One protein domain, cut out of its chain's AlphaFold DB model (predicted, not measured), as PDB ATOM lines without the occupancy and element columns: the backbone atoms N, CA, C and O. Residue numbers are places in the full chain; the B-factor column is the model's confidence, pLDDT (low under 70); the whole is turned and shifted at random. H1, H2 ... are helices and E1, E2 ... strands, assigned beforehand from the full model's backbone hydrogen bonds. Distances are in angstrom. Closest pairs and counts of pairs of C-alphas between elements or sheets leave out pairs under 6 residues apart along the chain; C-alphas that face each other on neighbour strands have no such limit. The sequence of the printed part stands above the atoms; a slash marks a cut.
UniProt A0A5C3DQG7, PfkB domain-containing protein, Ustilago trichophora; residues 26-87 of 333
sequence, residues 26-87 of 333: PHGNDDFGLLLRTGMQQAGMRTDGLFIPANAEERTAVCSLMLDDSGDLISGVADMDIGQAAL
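What this domain is: This is residues 26 to 87 of the 333 residues of the protein "PfkB domain-containing protein" of Ustilago trichophora (UniProt A0A5C3DQG7). A long two-stranded hairpin, E1 and E2, reaches like an arm from a loose body of helix H1, the loop of residues 43 to 61 and the short helix H2. The 62 printed residues hold H1, E1, E2, H2 in chain order; the sheet E1 - E2 is antiparallel, the class is mixed, and under half of the residues are in named elements. The whole is loose, with a radius of gyration of the C-alphas of 13.7 A and spans of 40 by 26 by 19 A, only just elongated.

Where its parts are: H1, residues 31 to 42, begins at C-alpha 31 (19.865, -30.912, -10.730) and measures 16.4 A. E1, residues 62 to 67, measures 15.9 A; E2, residues 73 to 79, 16.8 A. H2, residues 82 to 85, measures 4.9 A and ends at C-alpha 85 (28.943, -14.797, -6.177).

How they stand to each other: E1 and E2 form an antiparallel hairpin at 173 degrees, with N 64 and O 77 2.8 A apart, within hydrogen-bond range. The closest C-alphas of H1 and E1, Phe 32 and Val 62, are 8.0 A apart. H1 is apart from E2 and H2. In H1 every O i to N i+4 pair is within hydrogen-bond range; H2 is too short for one.

The domain as a whole: The C-alphas farthest apart, Ala 54 and Ser 70, are 42.0 A apart. The printed part has no cut. The link H1 to E1 is long. Residue 71 has pLDDT under 70.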
ATOM      1  N   PRO A  26      23.422 -19.742  -1.499       95.69
ATOM      2  CA  PRO A  26      23.069 -19.802  -2.904       95.69
ATOM      3  C   PRO A  26      23.183 -21.235  -3.439       95.69
ATOM      4  O   PRO A  26      24.038 -22.014  -3.017       95.69
ATOM      5  N   HIS A  27      22.362 -21.566  -4.428       95.81
ATOM      6  CA  HIS A  27      22.526 -22.756  -5.256       95.81
ATOM      7  C   HIS A  27      22.210 -22.434  -6.719       95.81
ATOM      8  O   HIS A  27      21.504 -21.470  -7.021       95.81
ATOM      9  N   GLY A  28      22.727 -23.252  -7.632       95.12
ATOM     10  CA  GLY A  28      22.407 -23.146  -9.046       95.12
ATOM     11  C   GLY A  28      20.978 -23.598  -9.329       95.12
ATOM     12  O   GLY A  28      20.372 -24.362  -8.568       95.12
ATOM     13  N   ASN A  29      20.431 -23.145 -10.453       94.50
ATOM     14  CA  ASN A  29      19.164 -23.658 -10.969       94.50
ATOM     15  C   ASN A  29      19.393 -24.954 -11.768       94.50
ATOM     16  O   ASN A  29      19.138 -25.011 -12.970       94.50
ATOM     17  N   ASP A  30      19.947 -25.966 -11.103       95.12
ATOM     18  CA  ASP A  30      20.393 -27.224 -11.700       95.12
ATOM     19  C   ASP A  30      19.972 -28.448 -10.859       95.12
ATOM     20  O   ASP A  30      19.424 -28.333  -9.755       95.12
ATOM     21  N   ASP A  31      20.219 -29.649 -11.392       96.31
ATOM     22  CA  ASP A  31      19.865 -30.912 -10.730       96.31
ATOM     23  C   ASP A  31      20.598 -31.099  -9.393       96.31
ATOM     24  O   ASP A  31      20.056 -31.700  -8.460       96.31
ATOM     25  N   PHE A  32      21.810 -30.549  -9.257       96.12
ATOM     26  CA  PHE A  32      22.545 -30.561  -7.993       96.12
ATOM     27  C   PHE A  32      21.869 -29.677  -6.940       96.12
ATOM     28  O   PHE A  32      21.812 -30.065  -5.774       96.12
ATOM     29  N   GLY A  33      21.288 -28.544  -7.334       96.00
ATOM     30  CA  GLY A  33      20.495 -27.683  -6.459       96.00
ATOM     31  C   GLY A  33      19.236 -28.390  -5.960       96.00
ATOM     32  O   GLY A  33      18.908 -28.337  -4.769       96.00
ATOM     33  N   LEU A  34      18.562 -29.142  -6.839       96.00
ATOM     34  CA  LEU A  34      17.428 -29.986  -6.452       96.00
ATOM     35  C   LEU A  34      17.849 -31.112  -5.494       96.00
ATOM     36  O   LEU A  34      17.159 -31.365  -4.497       96.00
ATOM     37  N   LEU A  35      18.981 -31.767  -5.766       96.62
ATOM     38  CA  LEU A  35      19.543 -32.811  -4.909       96.62
ATOM     39  C   LEU A  35      19.897 -32.264  -3.521       96.62
ATOM     40  O   LEU A  35      19.496 -32.855  -2.518       96.62
ATOM     41  N   LEU A  36      20.576 -31.113  -3.456       95.56
ATOM     42  CA  LEU A  36      20.927 -30.419  -2.215       95.56
ATOM     43  C   LEU A  36      19.678 -30.111  -1.387       95.56
ATOM     44  O   LEU A  36      19.596 -30.489  -0.216       95.56
ATOM     45  N   ARG A  37      18.673 -29.478  -2.003       96.00
ATOM     46  CA  ARG A  37      17.409 -29.142  -1.338       96.00
ATOM     47  C   ARG A  37      16.711 -30.387  -0.791       96.00
ATOM     48  O   ARG A  37      16.230 -30.372   0.341       96.00
ATOM     49  N   THR A  38      16.663 -31.461  -1.576       95.88
ATOM     50  CA  THR A  38      16.046 -32.730  -1.163       95.88
ATOM     51  C   THR A  38      16.812 -33.362   0.002       95.88
ATOM     52  O   THR A  38      16.197 -33.771   0.988       95.88
ATOM     53  N   GLY A  39      18.146 -33.383  -0.064       94.81
ATOM     54  CA  GLY A  39      19.007 -33.888   1.006       94.81
ATOM     55  C   GLY A  39      18.849 -33.103   2.310       94.81
ATOM     56  O   GLY A  39      18.696 -33.702   3.373       94.81
ATOM     57  N   MET A  40      18.775 -31.772   2.234       95.06
ATOM     58  CA  MET A  40      18.509 -30.917   3.395       95.06
ATOM     59  C   MET A  40      17.157 -31.229   4.048       95.06
ATOM     60  O   MET A  40      17.085 -31.366   5.269       95.06
ATOM     61  N   GLN A  41      16.094 -31.404   3.255       93.31
ATOM     62  CA  GLN A  41      14.775 -31.772   3.783       93.31
ATOM     63  C   GLN A  41      14.793 -33.144   4.463       93.31
ATOM     64  O   GLN A  41      14.228 -33.299   5.544       93.31
ATOM     65  N   GLN A  42      15.476 -34.127   3.868       91.81
ATOM     66  CA  GLN A  42      15.652 -35.459   4.460       91.81
ATOM     67  C   GLN A  42      16.461 -35.417   5.764       91.81
ATOM     68  O   GLN A  42      16.182 -36.184   6.683       91.81
ATOM     69  N   ALA A  43      17.416 -34.491   5.877       90.50
ATOM     70  CA  ALA A  43      18.170 -34.230   7.101       90.50
ATOM     71  C   ALA A  43      17.385 -33.412   8.151       90.50
ATOM     72  O   ALA A  43      17.923 -33.109   9.218       90.50
ATOM     73  N   GLY A  44      16.125 -33.049   7.876       90.19
ATOM     74  CA  GLY A  44      15.271 -32.272   8.780       90.19
ATOM     75  C   GLY A  44      15.593 -30.776   8.824       90.19
ATOM     76  O   GLY A  44      15.156 -30.083   9.742       90.19
ATOM     77  N   MET A  45      16.357 -30.270   7.856       94.25
ATOM     78  CA  MET A  45      16.721 -28.859   7.757       94.25
ATOM     79  C   MET A  45      15.645 -28.057   7.021       94.25
ATOM     80  O   MET A  45      14.994 -28.548   6.093       94.25
ATOM     81  N   ARG A  46      15.500 -26.783   7.394       93.81
ATOM     82  CA  ARG A  46      14.705 -25.826   6.618       93.81
ATOM     83  C   ARG A  46      15.437 -25.451   5.328       93.81
ATOM     84  O   ARG A  46      16.664 -25.381   5.306       93.81
ATOM     85  N   THR A  47      14.683 -25.212   4.260       94.88
ATOM     86  CA  THR A  47      15.227 -24.910   2.920       94.88
ATOM     87  C   THR A  47      14.824 -23.540   2.395       94.88
ATOM     88  O   THR A  47      15.114 -23.210   1.257       94.88
ATOM     89  N   ASP A  48      14.123 -22.744   3.187       93.81
ATOM     90  CA  ASP A  48      13.648 -21.404   2.834       93.81
ATOM     91  C   ASP A  48      14.731 -20.316   2.966       93.81
ATOM     92  O   ASP A  48      14.466 -19.148   2.715       93.81
ATOM     93  N   GLY A  49      15.956 -20.689   3.351       94.12
ATOM     94  CA  GLY A  49      17.151 -19.854   3.188       94.12
ATOM     95  C   GLY A  49      17.971 -20.174   1.931       94.12
ATOM     96  O   GLY A  49      18.966 -19.500   1.672       94.12
ATOM     97  N   LEU A  50      17.569 -21.184   1.151       95.62
ATOM     98  CA  LEU A  50      18.177 -21.480  -0.145       95.62
ATOM     99  C   LEU A  50      17.638 -20.527  -1.213       95.62
ATOM    100  O   LEU A  50      16.430 -20.289  -1.275       95.62
ATOM    101  N   PHE A  51      18.520 -20.017  -2.068       95.31
ATOM    102  CA  PHE A  51      18.139 -19.108  -3.147       95.31
ATOM    103  C   PHE A  51      18.999 -19.302  -4.396       95.31
ATOM    104  O   PHE A  51      20.123 -19.791  -4.326       95.31
ATOM    105  N   ILE A  52      18.472 -18.869  -5.540       94.88
ATOM    106  CA  ILE A  52      19.211 -18.820  -6.803       94.88
ATOM    107  C   ILE A  52      19.785 -17.401  -6.954       94.88
ATOM    108  O   ILE A  52      19.024 -16.437  -6.805       94.88
ATOM    109  N   PRO A  53      21.097 -17.238  -7.211       92.81
ATOM    110  CA  PRO A  53      21.703 -15.934  -7.477       92.81
ATOM    111  C   PRO A  53      21.057 -15.200  -8.659       92.81
ATOM    112  O   PRO A  53      20.437 -15.807  -9.529       92.81
ATOM    113  N   ALA A  54      21.248 -13.880  -8.733       88.25
ATOM    114  CA  ALA A  54      20.747 -13.083  -9.858       88.25
ATOM    115  C   ALA A  54      21.355 -13.525 -11.203       88.25
ATOM    116  O   ALA A  54      20.682 -13.486 -12.234       88.25
ATOM    117  N   ASN A  55      22.615 -13.970 -11.185       85.88
ATOM    118  CA  ASN A  55      23.231 -14.641 -12.317       85.88
ATOM    119  C   ASN A  55      22.764 -16.105 -12.369       85.88
ATOM    120  O   ASN A  55      23.233 -16.942 -11.602       85.88
ATOM    121  N   ALA A  56      21.849 -16.416 -13.286       75.06
ATOM    122  CA  ALA A  56      21.284 -17.758 -13.427       75.06
ATOM    123  C   ALA A  56      22.273 -18.804 -13.987       75.06
ATOM    124  O   ALA A  56      21.930 -19.984 -14.026       75.06
ATOM    125  N   GLU A  57      23.469 -18.393 -14.426       86.81
ATOM    126  CA  GLU A  57      24.527 -19.299 -14.901       86.81
ATOM    127  C   GLU A  57      25.378 -19.886 -13.765       86.81
ATOM    128  O   GLU A  57      26.180 -20.794 -13.999       86.81
ATOM    129  N   GLU A  58      25.209 -19.394 -12.534       91.50
ATOM    130  CA  GLU A  58      25.883 -19.957 -11.368       91.50
ATOM    131  C   GLU A  58      25.464 -21.415 -11.146       91.50
ATOM    132  O   GLU A  58      24.282 -21.768 -11.198       91.50
ATOM    133  N   ARG A  59      26.451 -22.269 -10.875       93.88
ATOM    134  CA  ARG A  59      26.259 -23.711 -10.687       93.88
ATOM    135  C   ARG A  59      26.268 -24.050  -9.209       93.88
ATOM    136  O   ARG A  59      27.024 -23.463  -8.435       93.88
ATOM    137  N   THR A  60      25.448 -25.016  -8.810       95.62
ATOM    138  CA  THR A  60      25.462 -25.507  -7.432       95.62
ATOM    139  C   THR A  60      26.853 -26.012  -7.078       95.62
ATOM    140  O   THR A  60      27.494 -26.704  -7.868       95.62
ATOM    141  N   ALA A  61      27.305 -25.671  -5.874       94.06
ATOM    142  CA  ALA A  61      28.617 -26.055  -5.394       94.06
ATOM    143  C   ALA A  61      28.766 -27.584  -5.300       94.06
ATOM    144  O   ALA A  61      27.895 -28.268  -4.754       94.06
ATOM    145  N   VAL A  62      29.883 -28.123  -5.792       92.31
ATOM    146  CA  VAL A  62      30.171 -29.565  -5.800       92.31
ATOM    147  C   VAL A  62      31.570 -29.831  -5.259       92.31
ATOM    148  O   VAL A  62      32.557 -29.244  -5.697       92.31
ATOM    149  N   CYS A  63      31.659 -30.762  -4.308       89.88
ATOM    150  CA  CYS A  63      32.920 -31.318  -3.828       89.88
ATOM    151  C   CYS A  63      32.991 -32.790  -4.214       89.88
ATOM    152  O   CYS A  63      32.183 -33.589  -3.740       89.88
ATOM    153  N   SER A  64      33.963 -33.155  -5.040       88.81
ATOM    154  CA  SER A  64      34.276 -34.549  -5.334       88.81
ATOM    155  C   SER A  64      35.570 -34.912  -4.627       88.81
ATOM    156  O   SER A  64      36.627 -34.397  -4.983       88.81
ATOM    157  N   LEU A  65      35.489 -35.796  -3.637       85.94
ATOM    158  CA  LEU A  65      36.633 -36.296  -2.880       85.94
ATOM    159  C   LEU A  65      36.881 -37.758  -3.254       85.94
ATOM    160  O   LEU A  65      35.951 -38.560  -3.295       85.94
ATOM    161  N   MET A  66      38.136 -38.098  -3.513       83.81
ATOM    162  CA  MET A  66      38.606 -39.457  -3.729       83.81
ATOM    163  C   MET A  66      39.347 -39.903  -2.475       83.81
ATOM    164  O   MET A  66      40.370 -39.315  -2.120       83.81
ATOM    165  N   LEU A  67      38.806 -40.918  -1.810       81.19
ATOM    166  CA  LEU A  67      39.368 -41.499  -0.595       81.19
ATOM    167  C   LEU A  67      40.034 -42.842  -0.919       81.19
ATOM    168  O   LEU A  67      39.645 -43.494  -1.890       81.19
ATOM    169  N   ASP A  68      41.029 -43.238  -0.131       81.25
ATOM    170  CA  ASP A  68      41.595 -44.586  -0.173       81.25
ATOM    171  C   ASP A  68      40.767 -45.585   0.656       81.25
ATOM    172  O   ASP A  68      39.757 -45.232   1.273       81.25
ATOM    173  N   ASP A  69      41.198 -46.848   0.674       81.06
ATOM    174  CA  ASP A  69      40.527 -47.924   1.416       81.06
ATOM    175  C   ASP A  69      40.554 -47.717   2.945       81.06
ATOM    176  O   ASP A  69      39.781 -48.351   3.665       81.06
ATOM    177  N   SER A  70      41.423 -46.831   3.443       71.06
ATOM    178  CA  SER A  70      41.518 -46.442   4.857       71.06
ATOM    179  C   SER A  70      40.636 -45.231   5.191       71.06
ATOM    180  O   SER A  70      40.535 -44.859   6.359       71.06
ATOM    181  N   GLY A  71      39.985 -44.622   4.192       68.94
ATOM    182  CA  GLY A  71      39.198 -43.397   4.339       68.94
ATOM    183  C   GLY A  71      40.027 -42.110   4.269       68.94
ATOM    184  O   GLY A  71      39.474 -41.025   4.477       68.94
ATOM    185  N   ASP A  72      41.322 -42.200   3.952       70.12
ATOM    186  CA  ASP A  72      42.202 -41.042   3.819       70.12
ATOM    187  C   ASP A  72      42.009 -40.356   2.461       70.12
ATOM    188  O   ASP A  72      41.779 -40.988   1.430       70.12
ATOM    189  N   LEU A  73      42.103 -39.023   2.441       75.81
ATOM    190  CA  LEU A  73      41.923 -38.229   1.226       75.81
ATOM    191  C   LEU A  73      43.119 -38.387   0.275       75.81
ATOM    192  O   LEU A  73      44.205 -37.883   0.556       75.81
ATOM    193  N   ILE A  74      42.896 -38.998  -0.893       82.62
ATOM    194  CA  ILE A  74      43.892 -39.089  -1.973       82.62
ATOM    195  C   ILE A  74      43.908 -37.798  -2.796       82.62
ATOM    196  O   ILE A  74      44.962 -37.234  -3.090       82.62
ATOM    197  N   SER A  75      42.731 -37.350  -3.236       85.56
ATOM    198  CA  SER A  75      42.577 -36.182  -4.106       85.56
ATOM    199  C   SER A  75      41.166 -35.624  -4.006       85.56
ATOM    200  O   SER A  75      40.243 -36.325  -3.601       85.56
ATOM    201  N   GLY A  76      40.967 -34.373  -4.403       84.44
ATOM    202  CA  GLY A  76      39.638 -33.795  -4.468       84.44
ATOM    203  C   GLY A  76      39.570 -32.586  -5.383       84.44
ATOM    204  O   GLY A  76      40.554 -31.870  -5.562       84.44
ATOM    205  N   VAL A  77      38.390 -32.363  -5.949       87.31
ATOM    206  CA  VAL A  77      38.044 -31.164  -6.712       87.31
ATOM    207  C   VAL A  77      36.858 -30.510  -6.019       87.31
ATOM    208  O   VAL A  77      35.826 -31.152  -5.822       87.31
ATOM    209  N   ALA A  78      37.015 -29.246  -5.636       87.94
ATOM    210  CA  ALA A  78      35.975 -28.459  -4.989       87.94
ATOM    211  C   ALA A  78      35.658 -27.233  -5.849       87.94
ATOM    212  O   ALA A  78      36.483 -26.329  -5.962       87.94
ATOM    213  N   ASP A  79      34.464 -27.221  -6.432       89.50
ATOM    214  CA  ASP A  79      33.882 -26.090  -7.150       89.50
ATOM    215  C   ASP A  79      32.845 -25.442  -6.225       89.50
ATOM    216  O   ASP A  79      31.761 -25.984  -6.014       89.50
ATOM    217  N   MET A  80      33.245 -24.361  -5.551       86.50
ATOM    218  CA  MET A  80      32.510 -23.754  -4.427       86.50
ATOM    219  C   MET A  80      32.330 -22.241  -4.599       86.50
ATOM    220  O   MET A  80      31.978 -21.544  -3.646       86.50
ATOM    221  N   ASP A  81      32.595 -21.715  -5.795       89.12
ATOM    222  CA  ASP A  81      32.721 -20.272  -6.013       89.12
ATOM    223  C   ASP A  81      31.377 -19.535  -5.988       89.12
ATOM    224  O   ASP A  81      31.350 -18.334  -5.732       89.12
ATOM    225  N   ILE A  82      30.254 -20.249  -6.117       92.38
ATOM    226  CA  ILE A  82      28.908 -19.667  -6.003       92.38
ATOM    227  C   ILE A  82      28.689 -18.927  -4.668       92.38
ATOM    228  O   ILE A  82      27.984 -17.918  -4.627       92.38
ATOM    229  N   GLY A  83      29.343 -19.360  -3.581       86.19
ATOM    230  CA  GLY A  83      29.304 -18.660  -2.289       86.19
ATOM    231  C   GLY A  83      29.972 -17.280  -2.314       86.19
ATOM    232  O   GLY A  83      29.619 -16.410  -1.522       86.19
ATOM    233  N   GLN A  84      30.893 -17.062  -3.256       90.12
ATOM    234  CA  GLN A  84      31.551 -15.780  -3.518       90.12
ATOM    235  C   GLN A  84      30.782 -14.931  -4.541       90.12
ATOM    236  O   GLN A  84      31.079 -13.747  -4.707       90.12
ATOM    237  N   ALA A  85      29.796 -15.511  -5.233       87.50
ATOM    238  CA  ALA A  85      28.943 -14.797  -6.177       87.50
ATOM    239  C   ALA A  85      27.767 -14.103  -5.472       87.50
ATOM    240  O   ALA A  85      27.401 -12.986  -5.839       87.50
ATOM    241  N   ALA A  86      27.184 -14.732  -4.444       89.12
ATOM    242  CA  ALA A  86      26.055 -14.167  -3.707       89.12
ATOM    243  C   ALA A  86      26.000 -14.634  -2.245       89.12
ATOM    244  O   ALA A  86      26.156 -15.815  -1.950       89.12
ATOM    245  N   LEU A  87      25.705 -13.703  -1.333       91.06
ATOM    246  CA  LEU A  87      25.592 -13.975   0.105       91.06
ATOM    247  C   LEU A  87      24.138 -14.059   0.598       91.06
ATOM    248  O   LEU A  87      23.859 -14.745   1.576       91.06
TER     249      LEU A  87